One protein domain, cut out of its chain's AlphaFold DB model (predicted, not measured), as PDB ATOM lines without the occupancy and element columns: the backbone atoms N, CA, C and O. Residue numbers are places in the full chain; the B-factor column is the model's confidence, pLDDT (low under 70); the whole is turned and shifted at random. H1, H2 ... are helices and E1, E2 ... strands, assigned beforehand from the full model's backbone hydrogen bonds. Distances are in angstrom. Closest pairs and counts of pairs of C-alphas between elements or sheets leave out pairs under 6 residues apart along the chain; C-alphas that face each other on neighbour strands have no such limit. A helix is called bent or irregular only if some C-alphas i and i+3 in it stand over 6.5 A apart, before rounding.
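What this domain is: This is residues 33 to 190 of the 209 residues of an uncharacterized protein of Gluconobacter oxydans DSM 3504 (UniProt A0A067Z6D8). Two helices, H3 and the long H5, lie side by side and opposite ways, and from their pair a twisted sheet of four strands, built round the long strand E4, reaches away as an arm with loops at its far end. H2 grazes the sheet near E1, while H1 is apart from the other named elements, its residues 33 to 40 standing free. The printed part has 158 residues, with five named helices and four named strands in the order H1 H2 E1 E2 E3 E4 H3 H4 H5; the class is mixed, helices and strands. The sheet is branched and antiparallel, E4 having E1, E2 and E3 as neighbours. The whole is only just loose, close to compact, with a radius of gyration of the C-alphas of 18.4 A and spans of 54 by 46 by 32 A.

Where its parts are: H1, residues 33 to 46, begins with C-alpha 33 at (26.285, -43.915, 38.181) and is 19.8 A long. H2, residues 60 to 76, is 24.3 A long. The strands are E1, residues 83 to 87, E2, residues 92 to 95, E3, residues 115 to 119, and E4, residues 128 to 138, which is 31.4 A long. H3, residues 139 to 153, is 21.5 A long and irregular, with C-alphas 140 and 143 7.2 A apart. H4 is residues 155 to 158. H5, residues 162 to 188, is 38.2 A long and ends with C-alpha 188 at (-1.991, -33.921, 8.251).

How they stand to each other: The sheet is strongly twisted and its pairing is staggered. E2, beside residues 128 to 131 of E4, and E1, beside 133 to 138, lie on one side of E4, and E3 on the other side. N 94 and O 129 are 2.9 A apart, N 84 and O 137 2.8 A, and N 118 and O 130 3.5 A, within hydrogen-bond range; E3 and E4 form a hairpin. H3 is on the sheet at a height of 9.5 A, over E4. H3 and H5 touch at a shallow tilt of 18 degrees, opposite ways, with the C-alphas of Pro 143 and Arg 176 closest at 5.2 A. H4 touches residues 164 to 169 of H5, the C-alphas of Leu 158 and Arg 165 being closest at 4.5 A. H2 and H5 are close but not clearly touching; their closest C-alphas, of Asp 67 and Leu 186, are 7.3 A apart. Every O i to N i+4 pair is within hydrogen-bond range in H1, H2 and H5, and 9 of 11 in H3; H4 is too short for such a pair.

The domain as a whole: The C-alphas farthest apart, of Ser 102 and Asp 162, are 58.4 A apart. The printed part has no cut. The links H1 to H2 and E2 to E3 are long. The mean pLDDT of the printed part is 73.0; residues 33 to 49 and 89 to 132 are under 70.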
ATOM      1  N   ILE A  33      27.722 -43.950  38.513       50.56
ATOM      2  CA  ILE A  33      26.285 -43.915  38.181       50.56
ATOM      3  C   ILE A  33      26.022 -42.875  37.076       50.56
ATOM      4  O   ILE A  33      25.244 -43.126  36.163       50.56
ATOM      5  N   SER A  34      26.735 -41.746  37.105       46.97
ATOM      6  CA  SER A  34      26.660 -40.693  36.090       46.97
ATOM      7  C   SER A  34      27.134 -41.151  34.706       46.97
ATOM      8  O   SER A  34      26.467 -40.857  33.716       46.97
ATOM      9  N   GLU A  35      28.238 -41.901  34.617       54.62
ATOM     10  CA  GLU A  35      28.698 -42.480  33.345       54.62
ATOM     11  C   GLU A  35      27.712 -43.518  32.814       54.62
ATOM     12  O   GLU A  35      27.393 -43.493  31.626       54.62
ATOM     13  N   ALA A  36      27.156 -44.362  33.687       51.56
ATOM     14  CA  ALA A  36      26.123 -45.320  33.305       51.56
ATOM     15  C   ALA A  36      24.868 -44.614  32.760       51.56
ATOM     16  O   ALA A  36      24.379 -44.974  31.693       51.56
ATOM     17  N   ILE A  37      24.388 -43.559  33.430       53.84
ATOM     18  CA  ILE A  37      23.244 -42.753  32.965       53.84
ATOM     19  C   ILE A  37      23.556 -42.070  31.626       53.84
ATOM     20  O   ILE A  37      22.711 -42.067  30.734       53.84
ATOM     21  N   SER A  38      24.764 -41.526  31.452       56.09
ATOM     22  CA  SER A  38      25.166 -40.891  30.190       56.09
ATOM     23  C   SER A  38      25.255 -41.890  29.030       56.09
ATOM     24  O   SER A  38      24.819 -41.584  27.922       56.09
ATOM     25  N   GLY A  39      25.737 -43.110  29.297       52.31
ATOM     26  CA  GLY A  39      25.747 -44.211  28.335       52.31
ATOM     27  C   GLY A  39      24.333 -44.617  27.927       52.31
ATOM     28  O   GLY A  39      24.049 -44.731  26.741       52.31
ATOM     29  N   ILE A  40      23.416 -44.711  28.894       57.75
ATOM     30  CA  ILE A  40      21.999 -45.003  28.638       57.75
ATOM     31  C   ILE A  40      21.362 -43.912  27.773       57.75
ATOM     32  O   ILE A  40      20.695 -44.222  26.791       57.75
ATOM     33  N   GLN A  41      21.581 -42.632  28.085       51.47
ATOM     34  CA  GLN A  41      21.053 -41.532  27.269       51.47
ATOM     35  C   GLN A  41      21.600 -41.574  25.839       51.47
ATOM     36  O   GLN A  41      20.860 -41.321  24.888       51.47
ATOM     37  N   MET A  42      22.872 -41.938  25.672       50.94
ATOM     38  CA  MET A  42      23.503 -42.093  24.365       50.94
ATOM     39  C   MET A  42      22.903 -43.261  23.571       50.94
ATOM     40  O   MET A  42      22.583 -43.091  22.394       50.94
ATOM     41  N   ASP A  43      22.681 -44.410  24.209       49.22
ATOM     42  CA  ASP A  43      22.072 -45.588  23.582       49.22
ATOM     43  C   ASP A  43      20.595 -45.351  23.227       49.22
ATOM     44  O   ASP A  43      20.142 -45.717  22.139       49.22
ATOM     45  N   LEU A  44      19.847 -44.654  24.086       59.97
ATOM     46  CA  LEU A  44      18.464 -44.242  23.820       59.97
ATOM     47  C   LEU A  44      18.389 -43.214  22.677       59.97
ATOM     48  O   LEU A  44      17.549 -43.323  21.787       59.97
ATOM     49  N   THR A  45      19.328 -42.268  22.626       56.59
ATOM     50  CA  THR A  45      19.432 -41.309  21.512       56.59
ATOM     51  C   THR A  45      19.765 -42.023  20.201       56.59
ATOM     52  O   THR A  45      19.168 -41.737  19.164       56.59
ATOM     53  N   LYS A  46      20.679 -43.001  20.235       55.19
ATOM     54  CA  LYS A  46      21.057 -43.814  19.069       55.19
ATOM     55  C   LYS A  46      19.908 -44.692  18.565       55.19
ATOM     56  O   LYS A  46      19.842 -44.976  17.373       55.19
ATOM     57  N   THR A  47      19.007 -45.100  19.455       56.31
ATOM     58  CA  THR A  47      17.804 -45.879  19.123       56.31
ATOM     59  C   THR A  47      16.599 -45.008  18.750       56.31
ATOM     60  O   THR A  47      15.543 -45.543  18.425       56.31
ATOM     61  N   GLY A  48      16.756 -43.677  18.717       57.38
ATOM     62  CA  GLY A  48      15.705 -42.754  18.289       57.38
ATOM     63  C   GLY A  48      14.635 -42.491  19.351       57.38
ATOM     64  O   GLY A  48      13.527 -42.078  19.016       57.38
ATOM     65  N   VAL A  49      14.935 -42.706  20.632       64.62
ATOM     66  CA  VAL A  49      14.035 -42.320  21.725       64.62
ATOM     67  C   VAL A  49      14.056 -40.799  21.872       64.62
ATOM     68  O   VAL A  49      15.116 -40.192  22.006       64.62
ATOM     69  N   VAL A  50      12.878 -40.176  21.843       71.25
ATOM     70  CA  VAL A  50      12.715 -38.726  22.014       71.25
ATOM     71  C   VAL A  50      11.784 -38.475  23.186       71.25
ATOM     72  O   VAL A  50      10.753 -39.132  23.312       71.25
ATOM     73  N   SER A  51      12.159 -37.528  24.047       73.00
ATOM     74  CA  SER A  51      11.310 -37.122  25.163       73.00
ATOM     75  C   SER A  51      10.067 -36.413  24.648       73.00
ATOM     76  O   SER A  51      10.154 -35.429  23.919       73.00
ATOM     77  N   THR A  52       8.920 -36.901  25.082       75.38
ATOM     78  CA  THR A  52       7.581 -36.380  24.802       75.38
ATOM     79  C   THR A  52       7.049 -35.476  25.914       75.38
ATOM     80  O   THR A  52       5.975 -34.902  25.768       75.38
ATOM     81  N   SER A  53       7.797 -35.312  27.010       73.56
ATOM     82  CA  SER A  53       7.472 -34.374  28.087       73.56
ATOM     83  C   SER A  53       7.931 -32.949  27.769       73.56
ATOM     84  O   SER A  53       8.893 -32.747  27.023       73.56
ATOM     85  N   HIS A  54       7.256 -31.968  28.379       76.12
ATOM     86  CA  HIS A  54       7.571 -30.537  28.271       76.12
ATOM     87  C   HIS A  54       7.731 -30.052  26.822       76.12
ATOM     88  O   HIS A  54       8.677 -29.346  26.482       76.12
ATOM     89  N   VAL A  55       6.791 -30.435  25.958       79.88
ATOM     90  CA  VAL A  55       6.829 -30.157  24.511       79.88
ATOM     91  C   VAL A  55       6.919 -28.664  24.197       79.88
ATOM     92  O   VAL A  55       7.532 -28.264  23.211       79.88
ATOM     93  N   GLN A  56       6.340 -27.823  25.053       77.75
ATOM     94  CA  GLN A  56       6.429 -26.368  24.949       77.75
ATOM     95  C   GLN A  56       7.858 -25.820  25.100       77.75
ATOM     96  O   GLN A  56       8.140 -24.735  24.599       77.75
ATOM     97  N   ASP A  57       8.745 -26.579  25.745       83.88
ATOM     98  CA  ASP A  57      10.124 -26.198  26.052       83.88
ATOM     99  C   ASP A  57      11.136 -26.908  25.134       83.88
ATOM    100  O   ASP A  57      12.346 -26.830  25.355       83.88
ATOM    101  N   TRP A  58      10.660 -27.618  24.103       84.56
ATOM    102  CA  TRP A  58      11.529 -28.330  23.172       84.56
ATOM    103  C   TRP A  58      12.489 -27.395  22.443       84.56
ATOM    104  O   TRP A  58      12.100 -26.369  21.878       84.56
ATOM    105  N   THR A  59      13.745 -27.827  22.344       87.19
ATOM    106  CA  THR A  59      14.687 -27.224  21.404       87.19
ATOM    107  C   THR A  59      14.312 -27.579  19.964       87.19
ATOM    108  O   THR A  59      13.583 -28.540  19.688       87.19
ATOM    109  N   VAL A  60      14.850 -26.815  19.011       87.19
ATOM    110  CA  VAL A  60      14.653 -27.069  17.575       87.19
ATOM    111  C   VAL A  60      15.120 -28.479  17.202       87.19
ATOM    112  O   VAL A  60      14.471 -29.165  16.414       87.19
ATOM    113  N   GLU A  61      16.209 -28.949  17.807       85.00
ATOM    114  CA  GLU A  61      16.783 -30.273  17.574       85.00
ATOM    115  C   GLU A  61      15.888 -31.390  18.114       85.00
ATOM    116  O   GLU A  61      15.736 -32.415  17.448       85.00
ATOM    117  N   GLN A  62      15.276 -31.190  19.287       84.50
ATOM    118  CA  GLN A  62      14.345 -32.152  19.885       84.50
ATOM    119  C   GLN A  62      13.089 -32.296  19.028       84.50
ATOM    120  O   GLN A  62      12.729 -33.415  18.656       84.50
ATOM    121  N   LYS A  63      12.490 -31.168  18.624       88.19
ATOM    122  CA  LYS A  63      11.340 -31.154  17.712       88.19
ATOM    123  C   LYS A  63      11.679 -31.819  16.376       88.19
ATOM    124  O   LYS A  63      10.973 -32.719  15.939       88.19
ATOM    125  N   ALA A  64      12.806 -31.460  15.763       88.81
ATOM    126  CA  ALA A  64      13.238 -32.077  14.510       88.81
ATOM    127  C   ALA A  64      13.535 -33.581  14.659       88.81
ATOM    128  O   ALA A  64      13.321 -34.349  13.722       88.81
ATOM    129  N   GLY A  65      14.045 -34.014  15.816       87.62
ATOM    130  CA  GLY A  65      14.234 -35.426  16.147       87.62
ATOM    131  C   GLY A  65      12.911 -36.181  16.200       87.62
ATOM    132  O   GLY A  65      12.773 -37.208  15.535       87.62
ATOM    133  N   PHE A  66      11.930 -35.632  16.918       90.12
ATOM    134  CA  PHE A  66      10.577 -36.175  16.977       90.12
ATOM    135  C   PHE A  66       9.966 -36.310  15.575       90.12
ATOM    136  O   PHE A  66       9.537 -37.397  15.191       90.12
ATOM    137  N   ASP A  67      10.018 -35.245  14.771       91.75
ATOM    138  CA  ASP A  67       9.434 -35.202  13.426       91.75
ATOM    139  C   ASP A  67      10.061 -36.239  12.487       91.75
ATOM    140  O   ASP A  67       9.356 -36.931  11.749       91.75
ATOM    141  N   ARG A  68      11.394 -36.387  12.530       89.56
ATOM    142  CA  ARG A  68      12.103 -37.411  11.748       89.56
ATOM    143  C   ARG A  68      11.682 -38.820  12.150       89.56
ATOM    144  O   ARG A  68      11.473 -39.650  11.270       89.56
ATOM    145  N   ASN A  69      11.536 -39.084  13.446       87.94
ATOM    146  CA  ASN A  69      11.160 -40.407  13.940       87.94
ATOM    147  C   ASN A  69       9.708 -40.742  13.590       87.94
ATOM    148  O   ASN A  69       9.436 -41.834  13.095       87.94
ATOM    149  N   VAL A  70       8.793 -39.780  13.746       91.38
ATOM    150  CA  VAL A  70       7.408 -39.915  13.280       91.38
ATOM    151  C   VAL A  70       7.377 -40.200  11.784       91.38
ATOM    152  O   VAL A  70       6.715 -41.145  11.360       91.38
ATOM    153  N   ARG A  71       8.136 -39.449  10.977       90.94
ATOM    154  CA  ARG A  71       8.182 -39.672   9.530       90.94
ATOM    155  C   ARG A  71       8.717 -41.057   9.184       90.94
ATOM    156  O   ARG A  71       8.137 -41.726   8.335       90.94
ATOM    157  N   ALA A  72       9.779 -41.509   9.848       87.38
ATOM    158  CA  ALA A  72      10.327 -42.848   9.651       87.38
ATOM    159  C   ALA A  72       9.288 -43.941   9.958       87.38
ATOM    160  O   ALA A  72       9.159 -44.890   9.185       87.38
ATOM    161  N   LEU A  73       8.501 -43.780  11.027       88.69
ATOM    162  CA  LEU A  73       7.424 -44.707  11.386       88.69
ATOM    163  C   LEU A  73       6.256 -44.666  10.396       88.69
ATOM    164  O   LEU A  73       5.776 -45.713   9.971       88.69
ATOM    165  N   GLN A  74       5.835 -43.478   9.965       90.44
ATOM    166  CA  GLN A  74       4.821 -43.324   8.917       90.44
ATOM    167  C   GLN A  74       5.256 -43.993   7.603       90.44
ATOM    168  O   GLN A  74       4.433 -44.522   6.853       90.44
ATOM    169  N   CYS A  75       6.560 -43.987   7.316       88.75
ATOM    170  CA  CYS A  75       7.129 -44.636   6.144       88.75
ATOM    171  C   CYS A  75       7.228 -46.151   6.267       88.75
ATOM    172  O   CYS A  75       6.897 -46.843   5.308       88.75
ATOM    173  N   SER A  76       7.651 -46.666   7.421       85.00
ATOM    174  CA  SER A  76       7.757 -48.109   7.643       85.00
ATOM    175  C   SER A  76       6.395 -48.786   7.792       85.00
ATOM    176  O   SER A  76       6.249 -49.946   7.419       85.00
ATOM    177  N   GLN A  77       5.394 -48.064   8.303       87.25
ATOM    178  CA  GLN A  77       4.042 -48.582   8.538       87.25
ATOM    179  C   GLN A  77       3.032 -48.172   7.458       87.25
ATOM    180  O   GLN A  77       1.872 -48.566   7.532       87.25
ATOM    181  N   HIS A  78       3.461 -47.406   6.449       88.19
ATOM    182  CA  HIS A  78       2.628 -46.970   5.322       88.19
ATOM    183  C   HIS A  78       1.318 -46.274   5.742       88.19
ATOM    184  O   HIS A  78       0.260 -46.513   5.158       88.19
ATOM    185  N   GLY A  79       1.379 -45.408   6.755       89.69
ATOM    186  CA  GLY A  79       0.199 -44.744   7.307       89.69
ATOM    187  C   GLY A  79       0.512 -43.387   7.922       89.69
ATOM    188  O   GLY A  79       1.620 -43.156   8.398       89.69
ATOM    189  N   ALA A  80      -0.476 -42.486   7.912       93.50
ATOM    190  CA  ALA A  80      -0.353 -41.152   8.506       93.50
ATOM    191  C   ALA A  80      -0.319 -41.193  10.043       93.50
ATOM    192  O   ALA A  80       0.359 -40.375  10.659       93.50
ATOM    193  N   ASP A  81      -1.021 -42.158  10.639       94.25
ATOM    194  CA  ASP A  81      -1.133 -42.373  12.083       94.25
ATOM    195  C   ASP A  81      -0.477 -43.715  12.471       94.25
ATOM    196  O   ASP A  81      -1.168 -44.727  12.610       94.25
ATOM    197  N   PRO A  82       0.867 -43.782  12.529       89.69
ATOM    198  CA  PRO A  82       1.578 -45.015  12.827       89.69
ATOM    199  C   PRO A  82       1.440 -45.377  14.305       89.69
ATOM    200  O   PRO A  82       1.244 -44.519  15.166       89.69
ATOM    201  N   VAL A  83       1.637 -46.651  14.623       87.94
ATOM    202  CA  VAL A  83       1.789 -47.105  16.004       87.94
ATOM    203  C   VAL A  83       3.176 -46.711  16.509       87.94
ATOM    204  O   VAL A  83       4.193 -47.033  15.891       87.94
ATOM    205  N   VAL A  84       3.222 -46.026  17.647       87.31
ATOM    206  CA  VAL A  84       4.440 -45.580  18.323       87.31
ATOM    207  C   VAL A  84       4.641 -46.358  19.620       87.31
ATOM    208  O   VAL A  84       3.687 -46.670  20.334       87.31
ATOM    209  N   ALA A  85       5.898 -46.677  19.925       81.19
ATOM    210  CA  ALA A  85       6.286 -47.227  21.216       81.19
ATOM    211  C   ALA A  85       6.550 -46.075  22.197       81.19
ATOM    212  O   ALA A  85       7.349 -45.186  21.909       81.19
ATOM    213  N   MET A  86       5.894 -46.106  23.352       80.81
ATOM    214  CA  MET A  86       6.056 -45.150  24.446       80.81
ATOM    215  C   MET A  86       6.490 -45.891  25.709       80.81
ATOM    216  O   MET A  86       5.973 -46.965  26.010       80.81
ATOM    217  N   MET A  87       7.383 -45.293  26.497       77.62
ATOM    218  CA  MET A  87       7.669 -45.769  27.851       77.62
ATOM    219  C   MET A  87       6.495 -45.446  28.781       77.62
ATOM    220  O   MET A  87       6.238 -44.280  29.076       77.62
ATOM    221  N   SER A  88       5.775 -46.467  29.239       71.62
ATOM    222  CA  SER A  88       4.498 -46.313  29.950       71.62
ATOM    223  C   SER A  88       4.628 -46.103  31.457       71.62
ATOM    224  O   SER A  88       3.646 -45.772  32.115       71.62
ATOM    225  N   GLY A  89       5.821 -46.280  32.023       69.06
ATOM    226  CA  GLY A  89       6.013 -46.259  33.467       69.06
ATOM    227  C   GLY A  89       7.469 -46.099  33.895       69.06
ATOM    228  O   GLY A  89       8.347 -45.883  33.050       69.06
ATOM    229  N   PRO A  90       7.728 -46.166  35.212       65.06
ATOM    230  CA  PRO A  90       9.064 -45.994  35.755       65.06
ATOM    231  C   PRO A  90       9.987 -47.116  35.280       65.06
ATOM    232  O   PRO A  90       9.590 -48.275  35.164       65.06
ATOM    233  N   VAL A  91      11.243 -46.762  35.030       65.00
ATOM    234  CA  VAL A  91      12.278 -47.713  34.629       65.00
ATOM    235  C   VAL A  91      12.751 -48.481  35.854       65.00
ATOM    236  O   VAL A  91      13.137 -47.866  36.851       65.00
ATOM    237  N   THR A  92      12.761 -49.812  35.783       60.41
ATOM    238  CA  THR A  92      13.281 -50.640  36.876       60.41
ATOM    239  C   THR A  92      14.647 -51.212  36.510       60.41
ATOM    240  O   THR A  92      14.851 -51.786  35.442       60.41
ATOM    241  N   LEU A  93      15.616 -51.022  37.404       52.16
ATOM    242  CA  LEU A  93      16.961 -51.566  37.267       52.16
ATOM    243  C   LEU A  93      17.100 -52.766  38.204       52.16
ATOM    244  O   LEU A  93      17.028 -52.614  39.424       52.16
ATOM    245  N   SER A  94      17.342 -53.950  37.645       51.03
ATOM    246  CA  SER A  94      17.674 -55.147  38.417       51.03
ATOM    247  C   SER A  94      19.164 -55.459  38.277       51.03
ATOM    248  O   SER A  94      19.695 -55.700  37.196       51.03
ATOM    249  N   LEU A  95      19.877 -55.412  39.400       47.41
ATOM    250  CA  LEU A  95      21.299 -55.740  39.463       47.41
ATOM    251  C   LEU A  95      21.434 -57.229  39.791       47.41
ATOM    252  O   LEU A  95      21.490 -57.608  40.960       47.41
ATOM    253  N   SER A  96      21.470 -58.078  38.766       44.50
ATOM    254  CA  SER A  96      21.841 -59.487  38.926       44.50
ATOM    255  C   SER A  96      23.338 -59.657  38.637       44.50
ATOM    256  O   SER A  96      23.951 -58.864  37.926       44.50
ATOM    257  N   GLY A  97      24.000 -60.640  39.235       38.44
ATOM    258  CA  GLY A  97      25.424 -60.850  38.985       38.44
ATOM    259  C   GLY A  97      25.795 -62.311  39.125       38.44
ATOM    260  O   GLY A  97      25.835 -62.828  40.236       38.44
ATOM    261  N   SER A  98      26.110 -62.956  38.005       42.59
ATOM    262  CA  SER A  98      26.757 -64.268  37.966       42.59
ATOM    263  C   SER A  98      27.993 -64.207  37.073       42.59
ATOM    264  O   SER A  98      27.946 -63.663  35.973       42.59
ATOM    265  N   PHE A  99      29.110 -64.759  37.546       36.22
ATOM    266  CA  PHE A  99      30.346 -64.862  36.771       36.22
ATOM    267  C   PHE A  99      30.242 -66.040  35.797       36.22
ATOM    268  O   PHE A  99      30.388 -67.186  36.214       36.22
ATOM    269  N   THR A 100      30.020 -65.787  34.507       45.72
ATOM    270  CA  THR A 100      30.033 -66.845  33.485       45.72
ATOM    271  C   THR A 100      30.929 -66.457  32.315       45.72
ATOM    272  O   THR A 100      30.712 -65.456  31.643       45.72
ATOM    273  N   SER A 101      31.967 -67.262  32.087       37.19
ATOM    274  CA  SER A 101      32.925 -67.112  30.991       37.19
ATOM    275  C   SER A 101      32.478 -67.947  29.789       37.19
ATOM    276  O   SER A 101      33.095 -68.964  29.488       37.19
ATOM    277  N   SER A 102      31.394 -67.556  29.121       45.66
ATOM    278  CA  SER A 102      30.996 -68.118  27.820       45.66
ATOM    279  C   SER A 102      29.846 -67.301  27.237       45.66
ATOM    280  O   SER A 102      28.803 -67.178  27.873       45.66
ATOM    281  N   GLY A 103      30.051 -66.727  26.050       35.88
ATOM    282  CA  GLY A 103      29.087 -65.842  25.399       35.88
ATOM    283  C   GLY A 103      27.969 -66.592  24.676       35.88
ATOM    284  O   GLY A 103      28.234 -67.438  23.824       35.88
ATOM    285  N   SER A 104      26.725 -66.222  24.977       38.75
ATOM    286  CA  SER A 104      25.549 -66.480  24.142       38.75
ATOM    287  C   SER A 104      24.458 -65.460  24.474       38.75
ATOM    288  O   SER A 104      24.111 -65.296  25.640       38.75
ATOM    289  N   PHE A 105      23.916 -64.791  23.455       35.50
ATOM    290  CA  PHE A 105      22.813 -63.837  23.583       35.50
ATOM    291  C   PHE A 105      21.492 -64.584  23.831       35.50
ATOM    292  O   PHE A 105      21.157 -65.482  23.059       35.50
ATOM    293  N   SER A 106      20.715 -64.206  24.851       42.41
ATOM    294  CA  SER A 106      19.334 -64.687  25.004       42.41
ATOM    295  C   SER A 106      18.374 -63.539  25.295       42.41
ATOM    296  O   SER A 106      18.526 -62.832  26.287       42.41
ATOM    297  N   VAL A 107      17.367 -63.389  24.439       40.75
ATOM    298  CA  VAL A 107      16.205 -62.524  24.659       40.75
ATOM    299  C   VAL A 107      15.184 -63.336  25.452       40.75
ATOM    300  O   VAL A 107      14.658 -64.322  24.938       40.75
ATOM    301  N   SER A 108      14.908 -62.962  26.698       40.47
ATOM    302  CA  SER A 108      13.866 -63.591  27.515       40.47
ATOM    303  C   SER A 108      12.695 -62.629  27.709       40.47
ATOM    304  O   SER A 108      12.768 -61.669  28.469       40.47
ATOM    305  N   SER A 109      11.580 -62.904  27.028       38.12
ATOM    306  CA  SER A 109      10.283 -62.280  27.304       38.12
ATOM    307  C   SER A 109       9.701 -62.888  28.586       38.12
ATOM    308  O   SER A 109       9.043 -63.928  28.549       38.12
ATOM    309  N   SER A 110       9.989 -62.282  29.736       40.44
ATOM    310  CA  SER A 110       9.496 -62.736  31.041       40.44
ATOM    311  C   SER A 110       8.350 -61.842  31.527       40.44
ATOM    312  O   SER A 110       8.537 -61.026  32.424       40.44
ATOM    313  N   GLY A 111       7.154 -61.988  30.949       41.25
ATOM    314  CA  GLY A 111       5.949 -61.330  31.468       41.25
ATOM    315  C   GLY A 111       4.778 -61.274  30.488       41.25
ATOM    316  O   GLY A 111       4.949 -61.388  29.280       41.25
ATOM    317  N   THR A 112       3.570 -61.073  31.022       37.34
ATOM    318  CA  THR A 112       2.329 -60.798  30.268       37.34
ATOM    319  C   THR A 112       2.269 -59.373  29.695       37.34
ATOM    320  O   THR A 112       1.286 -59.011  29.053       37.34
ATOM    321  N   LEU A 113       3.318 -58.574  29.907       37.50
ATOM    322  CA  LEU A 113       3.534 -57.249  29.331       37.50
ATOM    323  C   LEU A 113       4.842 -57.279  28.521       37.50
ATOM    324  O   LEU A 113       5.794 -57.931  28.959       37.50
ATOM    325  N   PRO A 114       4.919 -56.611  27.354       38.22
ATOM    326  CA  PRO A 114       6.144 -56.555  26.567       38.22
ATOM    327  C   PRO A 114       7.201 -55.729  27.311       38.22
ATOM    328  O   PRO A 114       7.207 -54.501  27.273       38.22
ATOM    329  N   VAL A 115       8.089 -56.430  28.010       45.31
ATOM    330  CA  VAL A 115       9.266 -55.878  28.679       45.31
ATOM    331  C   VAL A 115      10.461 -55.993  27.737       45.31
ATOM    332  O   VAL A 115      10.808 -57.094  27.300       45.31
ATOM    333  N   PHE A 116      11.108 -54.867  27.429       44.84
ATOM    334  CA  PHE A 116      12.378 -54.866  26.703       44.84
ATOM    335  C   PHE A 116      13.536 -54.912  27.701       44.84
ATOM    336  O   PHE A 116      13.790 -53.938  28.406       44.84
ATOM    337  N   GLY A 117      14.240 -56.046  27.743       43.75
ATOM    338  CA  GLY A 117      15.475 -56.208  28.506       43.75
ATOM    339  C   GLY A 117      16.696 -55.793  27.686       43.75
ATOM    340  O   GLY A 117      16.989 -56.421  26.670       43.75
ATOM    341  N   LEU A 118      17.430 -54.764  28.121       41.34
ATOM    342  CA  LEU A 118      18.764 -54.455  27.585       41.34
ATOM    343  C   LEU A 118      19.820 -55.095  28.496       41.34
ATOM    344  O   LEU A 118      19.864 -54.799  29.691       41.34
ATOM    345  N   GLN A 119      20.660 -55.974  27.940       43.84
ATOM    346  CA  GLN A 119      21.769 -56.609  28.654       43.84
ATOM    347  C   GLN A 119      23.093 -56.126  28.059       43.84
ATOM    348  O   GLN A 119      23.396 -56.384  26.895       43.84
ATOM    349  N   ALA A 120      23.864 -55.376  28.847       43.16
ATOM    350  CA  ALA A 120      25.171 -54.871  28.444       43.16
ATOM    351  C   ALA A 120      26.264 -55.864  28.872       43.16
ATOM    352  O   ALA A 120      26.582 -55.974  30.057       43.16
ATOM    353  N   ASP A 121      26.831 -56.589  27.907       46.31
ATOM    354  CA  ASP A 121      27.941 -57.521  28.125       46.31
ATOM    355  C   ASP A 121      29.276 -56.814  27.843       46.31
ATOM    356  O   ASP A 121      29.682 -56.621  26.696       46.31
ATOM    357  N   ALA A 122      29.968 -56.396  28.900       41.09
ATOM    358  CA  ALA A 122      31.362 -55.974  28.823       41.09
ATOM    359  C   ALA A 122      32.207 -56.970  29.617       41.09
ATOM    360  O   ALA A 122      31.930 -57.227  30.789       41.09
ATOM    361  N   ASN A 123      33.220 -57.535  28.956       42.88
ATOM    362  CA  ASN A 123      34.121 -58.583  29.432       42.88
ATOM    363  C   ASN A 123      34.486 -58.389  30.925       42.88
ATOM    364  O   ASN A 123      35.334 -57.564  31.255       42.88
ATOM    365  N   ARG A 124      33.832 -59.164  31.809       46.38
ATOM    366  CA  ARG A 124      33.891 -59.132  33.296       46.38
ATOM    367  C   ARG A 124      32.996 -58.131  34.055       46.38
ATOM    368  O   ARG A 124      33.382 -57.681  35.134       46.38
ATOM    369  N   THR A 125      31.782 -57.850  33.583       48.91
ATOM    370  CA  THR A 125      30.838 -56.942  34.267       48.91
ATOM    371  C   THR A 125      29.630 -57.685  34.843       48.91
ATOM    372  O   THR A 125      29.156 -58.665  34.280       48.91
ATOM    373  N   LYS A 126      29.140 -57.220  35.999       50.44
ATOM    374  CA  LYS A 126      27.861 -57.635  36.595       50.44
ATOM    375  C   LYS A 126      26.741 -57.429  35.565       50.44
ATOM    376  O   LYS A 126      26.674 -56.357  34.968       50.44
ATOM    377  N   THR A 127      25.866 -58.413  35.382       52.47
ATOM    378  CA  THR A 127      24.720 -58.336  34.467       52.47
ATOM    379  C   THR A 127      23.647 -57.402  35.025       52.47
ATOM    380  O   THR A 127      22.729 -57.815  35.730       52.47
ATOM    381  N   GLN A 128      23.746 -56.114  34.710       49.28
ATOM    382  CA  GLN A 128      22.669 -55.169  35.000       49.28
ATOM    383  C   GLN A 128      21.563 -55.384  33.964       49.28
ATOM    384  O   GLN A 128      21.793 -55.203  32.770       49.28
ATOM    385  N   THR A 129      20.393 -55.820  34.414       55.97
ATOM    386  CA  THR A 129      19.206 -56.012  33.581       55.97
ATOM    387  C   THR A 129      18.270 -54.826  33.788       55.97
ATOM    388  O   THR A 129      17.778 -54.587  34.894       55.97
ATOM    389  N   LEU A 130      18.062 -54.049  32.725       58.91
ATOM    390  CA  LEU A 130      17.123 -52.930  32.707       58.91
ATOM    391  C   LEU A 130      15.786 -53.412  32.151       58.91
ATOM    392  O   LEU A 130      15.760 -53.947  31.046       58.91
ATOM    393  N   ASP A 131      14.706 -53.206  32.897       60.72
ATOM    394  CA  ASP A 131      13.342 -53.483  32.455       60.72
ATOM    395  C   ASP A 131      12.623 -52.147  32.205       60.72
ATOM    396  O   ASP A 131      12.460 -51.305  33.102       60.72
ATOM    397  N   LEU A 132      12.280 -51.942  30.931       66.81
ATOM    398  CA  LEU A 132      11.580 -50.775  30.413       66.81
ATOM    399  C   LEU A 132      10.131 -51.173  30.091       66.81
ATOM    400  O   LEU A 132       9.917 -51.896  29.108       66.81
ATOM    401  N   PRO A 133       9.131 -50.682  30.847       70.12
ATOM    402  CA  PRO A 133       7.738 -50.896  30.491       70.12
ATOM    403  C   PRO A 133       7.415 -50.077  29.239       70.12
ATOM    404  O   PRO A 133       7.501 -48.845  29.240       70.12
ATOM    405  N   VAL A 134       7.061 -50.766  28.156       74.75
ATOM    406  CA  VAL A 134       6.706 -50.142  26.878       74.75
ATOM    407  C   VAL A 134       5.246 -50.426  26.558       74.75
ATOM    408  O   VAL A 134       4.767 -51.551  26.684       74.75
ATOM    409  N   GLN A 135       4.533 -49.394  26.115       82.00
ATOM    410  CA  GLN A 135       3.206 -49.508  25.528       82.00
ATOM    411  C   GLN A 135       3.225 -49.052  24.075       82.00
ATOM    412  O   GLN A 135       4.010 -48.188  23.688       82.00
ATOM    413  N   PHE A 136       2.329 -49.622  23.279       85.81
ATOM    414  CA  PHE A 136       2.152 -49.258  21.882       85.81
ATOM    415  C   PHE A 136       0.836 -48.507  21.736       85.81
ATOM    416  O   PHE A 136      -0.217 -49.033  22.091       85.81
ATOM    417  N   VAL A 137       0.904 -47.280  21.233       90.62
ATOM    418  CA  VAL A 137      -0.266 -46.420  21.021       90.62
ATOM    419  C   VAL A 137      -0.245 -45.870  19.599       90.62
ATOM    420  O   VAL A 137       0.836 -45.684  19.048       90.62
ATOM    421  N   PRO A 138      -1.397 -45.612  18.964       94.12
ATOM    422  CA  PRO A 138      -1.432 -44.788  17.759       94.12
ATOM    423  C   PRO A 138      -0.799 -43.421  18.031       94.12
ATOM    424  O   PRO A 138      -0.950 -42.881  19.132       94.12
ATOM    425  N   LEU A 139      -0.113 -42.845  17.045       94.12
ATOM    426  CA  LEU A 139       0.488 -41.518  17.154       94.12
ATOM    427  C   LEU A 139      -0.556 -40.472  17.578       94.12
ATOM    428  O   LEU A 139      -0.272 -39.652  18.445       94.12
ATOM    429  N   SER A 140      -1.776 -40.542  17.047       96.00
ATOM    430  CA  SER A 140      -2.903 -39.675  17.412       96.00
ATOM    431  C   SER A 140      -3.306 -39.760  18.889       96.00
ATOM    432  O   SER A 140      -3.787 -38.775  19.445       96.00
ATOM    433  N   ALA A 141      -3.072 -40.903  19.541       95.06
ATOM    434  CA  ALA A 141      -3.347 -41.132  20.959       95.06
ATOM    435  C   ALA A 141      -2.132 -40.862  21.866       95.06
ATOM    436  O   ALA A 141      -2.267 -40.870  23.091       95.06
ATOM    437  N   LEU A 142      -0.950 -40.598  21.289       93.81
ATOM    438  CA  LEU A 142       0.276 -40.275  22.027       93.81
ATOM    439  C   LEU A 142       0.080 -39.135  23.050       93.81
ATOM    440  O   LEU A 142       0.530 -39.310  24.181       93.81
ATOM    441  N   PRO A 143      -0.601 -38.009  22.738       94.50
ATOM    442  CA  PRO A 143      -0.769 -36.921  23.703       94.50
ATOM    443  C   PRO A 143      -1.556 -37.329  24.954       94.50
ATOM    444  O   PRO A 143      -1.197 -36.945  26.065       94.50
ATOM    445  N   ASP A 144      -2.611 -38.127  24.787       93.62
ATOM    446  CA  ASP A 144      -3.438 -38.598  25.901       93.62
ATOM    447  C   ASP A 144      -2.703 -39.656  26.732       93.62
ATOM    448  O   ASP A 144      -2.785 -39.658  27.960       93.62
ATOM    449  N   ALA A 145      -1.936 -40.522  26.068       91.31
ATOM    450  CA  ALA A 145      -1.088 -41.505  26.725       91.31
ATOM    451  C   ALA A 145       0.036 -40.845  27.552       91.31
ATOM    452  O   ALA A 145       0.292 -41.272  28.680       91.31
ATOM    453  N   GLU A 146       0.652 -39.769  27.051       90.88
ATOM    454  CA  GLU A 146       1.642 -38.993  27.808       90.88
ATOM    455  C   GLU A 146       1.014 -38.242  28.970       90.88
ATOM    456  O   GLU A 146       1.561 -38.236  30.069       90.88
ATOM    457  N   MET A 147      -0.164 -37.655  28.761       91.94
ATOM    458  CA  MET A 147      -0.906 -37.000  29.831       91.94
ATOM    459  C   MET A 147      -1.220 -37.980  30.964       91.94
ATOM    460  O   MET A 147      -1.006 -37.652  32.128       91.94
ATOM    461  N   ALA A 148      -1.687 -39.192  30.646       89.69
ATOM    462  CA  ALA A 148      -1.951 -40.225  31.645       89.69
ATOM    463  C   ALA A 148      -0.683 -40.598  32.433       89.69
ATOM    464  O   ALA A 148      -0.737 -40.751  33.656       89.69
ATOM    465  N   ARG A 149       0.466 -40.678  31.751       87.25
ATOM    466  CA  ARG A 149       1.772 -40.919  32.376       87.25
ATOM    467  C   ARG A 149       2.195 -39.761  33.289       87.25
ATOM    468  O   ARG A 149       2.596 -40.006  34.424       87.25
ATOM    469  N   GLU A 150       2.073 -38.513  32.831       87.81
ATOM    470  CA  GLU A 150       2.374 -37.319  33.636       87.81
ATOM    471  C   GLU A 150       1.473 -37.233  34.877       87.81
ATOM    472  O   GLU A 150       1.976 -36.988  35.970       87.81
ATOM    473  N   VAL A 151       0.171 -37.512  34.744       88.44
ATOM    474  CA  VAL A 151      -0.768 -37.581  35.879       88.44
ATOM    475  C   VAL A 151      -0.348 -38.659  36.878       88.44
ATOM    476  O   VAL A 151      -0.382 -38.416  38.084       88.44
ATOM    477  N   GLY A 152       0.081 -39.829  36.394       85.69
ATOM    478  CA  GLY A 152       0.594 -40.906  37.242       85.69
ATOM    479  C   GLY A 152       1.811 -40.484  38.070       85.69
ATOM    480  O   GLY A 152       1.882 -40.805  39.254       85.69
ATOM    481  N   TYR A 153       2.736 -39.714  37.488       83.31
ATOM    482  CA  TYR A 153       3.903 -39.189  38.210       83.31
ATOM    483  C   TYR A 153       3.587 -38.008  39.122       83.31
ATOM    484  O   TYR A 153       4.199 -37.866  40.178       83.31
ATOM    485  N   ALA A 154       2.624 -37.174  38.742       84.44
ATOM    486  CA  ALA A 154       2.211 -36.019  39.521       84.44
ATOM    487  C   ALA A 154       1.261 -36.376  40.675       84.44
ATOM    488  O   ALA A 154       0.784 -35.464  41.344       84.44
ATOM    489  N   GLY A 155       0.977 -37.660  40.937       83.69
ATOM    490  CA  GLY A 155      -0.012 -38.105  41.927       83.69
ATOM    491  C   GLY A 155       0.098 -37.397  43.285       83.69
ATOM    492  O   GLY A 155      -0.901 -36.883  43.791       83.69
ATOM    493  N   ASP A 156       1.315 -37.263  43.820       81.44
ATOM    494  CA  ASP A 156       1.554 -36.566  45.089       81.44
ATOM    495  C   ASP A 156       1.250 -35.065  45.003       81.44
ATOM    496  O   ASP A 156       0.638 -34.524  45.922       81.44
ATOM    497  N   LEU A 157       1.620 -34.396  43.903       78.94
ATOM    498  CA  LEU A 157       1.349 -32.971  43.656       78.94
ATOM    499  C   LEU A 157      -0.142 -32.707  43.423       78.94
ATOM    500  O   LEU A 157      -0.691 -31.723  43.917       78.94
ATOM    501  N   LEU A 158      -0.817 -33.615  42.721       85.25
ATOM    502  CA  LEU A 158      -2.254 -33.557  42.463       85.25
ATOM    503  C   LEU A 158      -3.087 -33.846  43.719       85.25
ATOM    504  O   LEU A 158      -4.269 -33.503  43.753       85.25
ATOM    505  N   SER A 159      -2.481 -34.430  44.756       86.56
ATOM    506  CA  SER A 159      -3.094 -34.620  46.074       86.56
ATOM    507  C   SER A 159      -2.896 -33.436  47.038       86.56
ATOM    508  O   SER A 159      -3.482 -33.432  48.121       86.56
ATOM    509  N   GLN A 160      -2.091 -32.430  46.660       84.62
ATOM    510  CA  GLN A 160      -1.813 -31.243  47.480       84.62
ATOM    511  C   GLN A 160      -2.989 -30.247  47.496       84.62
ATOM    512  O   GLN A 160      -4.075 -30.494  46.971       84.62
ATOM    513  N   SER A 161      -2.751 -29.087  48.117       88.00
ATOM    514  CA  SER A 161      -3.674 -27.952  48.146       88.00
ATOM    515  C   SER A 161      -4.163 -27.533  46.755       88.00
ATOM    516  O   SER A 161      -3.503 -27.753  45.735       88.00
ATOM    517  N   ASP A 162      -5.313 -26.855  46.730       88.12
ATOM    518  CA  ASP A 162      -5.997 -26.464  45.495       88.12
ATOM    519  C   ASP A 162      -5.111 -25.692  44.519       88.12
ATOM    520  O   ASP A 162      -5.181 -25.943  43.321       88.12
ATOM    521  N   THR A 163      -4.247 -24.802  45.009       90.81
ATOM    522  CA  THR A 163      -3.384 -23.984  44.149       90.81
ATOM    523  C   THR A 163      -2.286 -24.802  43.473       90.81
ATOM    524  O   THR A 163      -2.054 -24.623  42.280       90.81
ATOM    525  N   VAL A 164      -1.638 -25.723  44.195       89.94
ATOM    526  CA  VAL A 164      -0.593 -26.605  43.642       89.94
ATOM    527  C   VAL A 164      -1.210 -27.594  42.659       89.94
ATOM    528  O   VAL A 164      -0.723 -27.738  41.540       89.94
ATOM    529  N   ARG A 165      -2.333 -28.207  43.041       90.75
ATOM    530  CA  ARG A 165      -3.082 -29.128  42.185       90.75
ATOM    531  C   ARG A 165      -3.561 -28.457  40.898       90.75
ATOM    532  O   ARG A 165      -3.451 -29.053  39.832       90.75
ATOM    533  N   GLN A 166      -4.097 -27.237  40.984       91.38
ATOM    534  CA  GLN A 166      -4.541 -26.483  39.809       91.38
ATOM    535  C   GLN A 166      -3.364 -26.110  38.913       91.38
ATOM    536  O   GLN A 166      -3.430 -26.360  37.714       91.38
ATOM    537  N   ALA A 167      -2.281 -25.570  39.478       92.06
ATOM    538  CA  ALA A 167      -1.100 -25.199  38.702       92.06
ATOM    539  C   ALA A 167      -0.508 -26.403  37.953       92.06
ATOM    540  O   ALA A 167      -0.234 -26.311  36.757       92.06
ATOM    541  N   GLU A 168      -0.377 -27.548  38.627       92.94
ATOM    542  CA  GLU A 168       0.142 -28.766  38.006       92.94
ATOM    543  C   GLU A 168      -0.836 -29.355  36.979       92.94
ATOM    544  O   GLU A 168      -0.431 -29.750  35.887       92.94
ATOM    545  N   GLY A 169      -2.141 -29.336  37.266       91.94
ATOM    546  CA  GLY A 169      -3.169 -29.759  36.315       91.94
ATOM    547  C   GLY A 169      -3.193 -28.915  35.034       91.94
ATOM    548  O   GLY A 169      -3.306 -29.466  33.938       91.94
ATOM    549  N   GLU A 170      -3.045 -27.590  35.145       93.38
ATOM    550  CA  GLU A 170      -2.940 -26.694  33.985       93.38
ATOM    551  C   GLU A 170      -1.653 -26.934  33.190       93.38
ATOM    552  O   GLU A 170      -1.684 -26.948  31.956       93.38
ATOM    553  N   ARG A 171      -0.526 -27.185  33.873       92.19
ATOM    554  CA  ARG A 171       0.749 -27.521  33.223       92.19
ATOM    555  C   ARG A 171       0.620 -28.791  32.379       92.19
ATOM    556  O   ARG A 171       0.987 -28.780  31.203       92.19
ATOM    557  N   ILE A 172       0.065 -29.857  32.956       92.25
ATOM    558  CA  ILE A 172      -0.147 -31.146  32.279       92.25
ATOM    559  C   ILE A 172      -1.074 -30.974  31.067       92.25
ATOM    560  O   ILE A 172      -0.765 -31.450  29.973       92.25
ATOM    561  N   ARG A 173      -2.187 -30.245  31.223       93.62
ATOM    562  CA  ARG A 173      -3.131 -30.004  30.119       93.62
ATOM    563  C   ARG A 173      -2.495 -29.203  28.986       93.62
ATOM    564  O   ARG A 173      -2.652 -29.560  27.823       93.62
ATOM    565  N   THR A 174      -1.724 -28.171  29.325       94.12
ATOM    566  CA  THR A 174      -1.002 -27.350  28.345       94.12
ATOM    567  C   THR A 174       0.010 -28.183  27.553       94.12
ATOM    568  O   THR A 174       0.073 -28.061  26.330       94.12
ATOM    569  N   SER A 175       0.753 -29.070  28.231       91.81
ATOM    570  CA  SER A 175       1.679 -30.025  27.596       91.81
ATOM    571  C   SER A 175       0.938 -30.936  26.606       91.81
ATOM    572  O   SER A 175       1.305 -31.025  25.430       91.81
ATOM    573  N   ARG A 176      -0.183 -31.530  27.040       94.75
ATOM    574  CA  ARG A 176      -1.033 -32.401  26.213       94.75
ATOM    575  C   ARG A 176      -1.587 -31.686  24.981       94.75
ATOM    576  O   ARG A 176      -1.526 -32.232  23.880       94.75
ATOM    577  N   ASP A 177      -2.088 -30.463  25.125       95.69
ATOM    578  CA  ASP A 177      -2.641 -29.698  24.002       95.69
ATOM    579  C   ASP A 177      -1.549 -29.233  23.022       95.69
ATOM    580  O   ASP A 177      -1.772 -29.190  21.807       95.69
ATOM    581  N   ALA A 178      -0.346 -28.922  23.517       94.44
ATOM    582  CA  ALA A 178       0.808 -28.620  22.673       94.44
ATOM    583  C   ALA A 178       1.235 -29.834  21.841       94.44
ATOM    584  O   ALA A 178       1.380 -29.715  20.620       94.44
ATOM    585  N   LEU A 179       1.357 -31.003  22.476       94.69
ATOM    586  CA  LEU A 179       1.687 -32.247  21.789       94.69
ATOM    587  C   LEU A 179       0.594 -32.645  20.790       94.69
ATOM    588  O   LEU A 179       0.906 -33.028  19.668       94.69
ATOM    589  N   THR A 180      -0.682 -32.471  21.153       96.25
ATOM    590  CA  THR A 180      -1.829 -32.741  20.270       96.25
ATOM    591  C   THR A 180      -1.748 -31.936  18.979       96.25
ATOM    592  O   THR A 180      -1.844 -32.505  17.894       96.25
ATOM    593  N   ARG A 181      -1.531 -30.617  19.070       95.94
ATOM    594  CA  ARG A 181      -1.410 -29.765  17.876       95.94
ATOM    595  C   ARG A 181      -0.263 -30.211  16.976       95.94
ATOM    596  O   ARG A 181      -0.454 -30.325  15.770       95.94
ATOM    597  N   HIS A 182       0.898 -30.484  17.569       95.38
ATOM    598  CA  HIS A 182       2.097 -30.883  16.830       95.38
ATOM    599  C   HIS A 182       1.928 -32.250  16.146       95.38
ATOM    600  O   HIS A 182       2.249 -32.413  14.972       95.38
ATOM    601  N   VAL A 183       1.343 -33.225  16.844       95.88
ATOM    602  CA  VAL A 183       1.031 -34.548  16.288       95.88
ATOM    603  C   VAL A 183       0.038 -34.457  15.131       95.88
ATOM    604  O   VAL A 183       0.273 -35.043  14.074       95.88
ATOM    605  N   LEU A 184      -1.062 -33.720  15.301       97.00
ATOM    606  CA  LEU A 184      -2.074 -33.586  14.252       97.00
ATOM    607  C   LEU A 184      -1.513 -32.887  13.009       97.00
ATOM    608  O   LEU A 184      -1.869 -33.262  11.893       97.00
ATOM    609  N   GLU A 185      -0.600 -31.932  13.185       96.38
ATOM    610  CA  GLU A 185       0.138 -31.320  12.082       96.38
ATOM    611  C   GLU A 185       0.974 -32.364  11.321       96.38
ATOM    612  O   GLU A 185       0.885 -32.447  10.097       96.38
ATOM    613  N   LEU A 186       1.717 -33.233  12.014       95.00
ATOM    614  CA  LEU A 186       2.515 -34.290  11.373       95.00
ATOM    615  C   LEU A 186       1.673 -35.346  10.647       95.00
ATOM    616  O   LEU A 186       2.090 -35.847   9.594       95.00
ATOM    617  N   ILE A 187       0.508 -35.689  11.200       95.88
ATOM    618  CA  ILE A 187      -0.459 -36.593  10.566       95.88
ATOM    619  C   ILE A 187      -1.019 -35.932   9.299       95.88
ATOM    620  O   ILE A 187      -1.019 -36.548   8.233       95.88
ATOM    621  N   ALA A 188      -1.438 -34.666   9.383       96.19
ATOM    622  CA  ALA A 188      -1.991 -33.921   8.251       96.19
ATOM    623  C   ALA A 188      -0.960 -33.686   7.132       96.19
ATOM    624  O   ALA A 188      -1.302 -33.724   5.953       96.19
ATOM    625  N   LEU A 189       0.311 -33.487   7.491       94.06
ATOM    626  CA  LEU A 189       1.425 -33.306   6.558       94.06
ATOM    627  C   LEU A 189       1.992 -34.630   6.026       94.06
ATOM    628  O   LEU A 189       3.095 -34.638   5.471       94.06
ATOM    629  N   TYR A 190       1.323 -35.770   6.222       93.06
ATOM    630  CA  TYR A 190       1.769 -37.027   5.633       93.06
ATOM    631  C   TYR A 190       1.508 -37.066   4.123       93.06
ATOM    632  O   TYR A 190       0.352 -37.067   3.705       93.06
TER     633      TYR A 190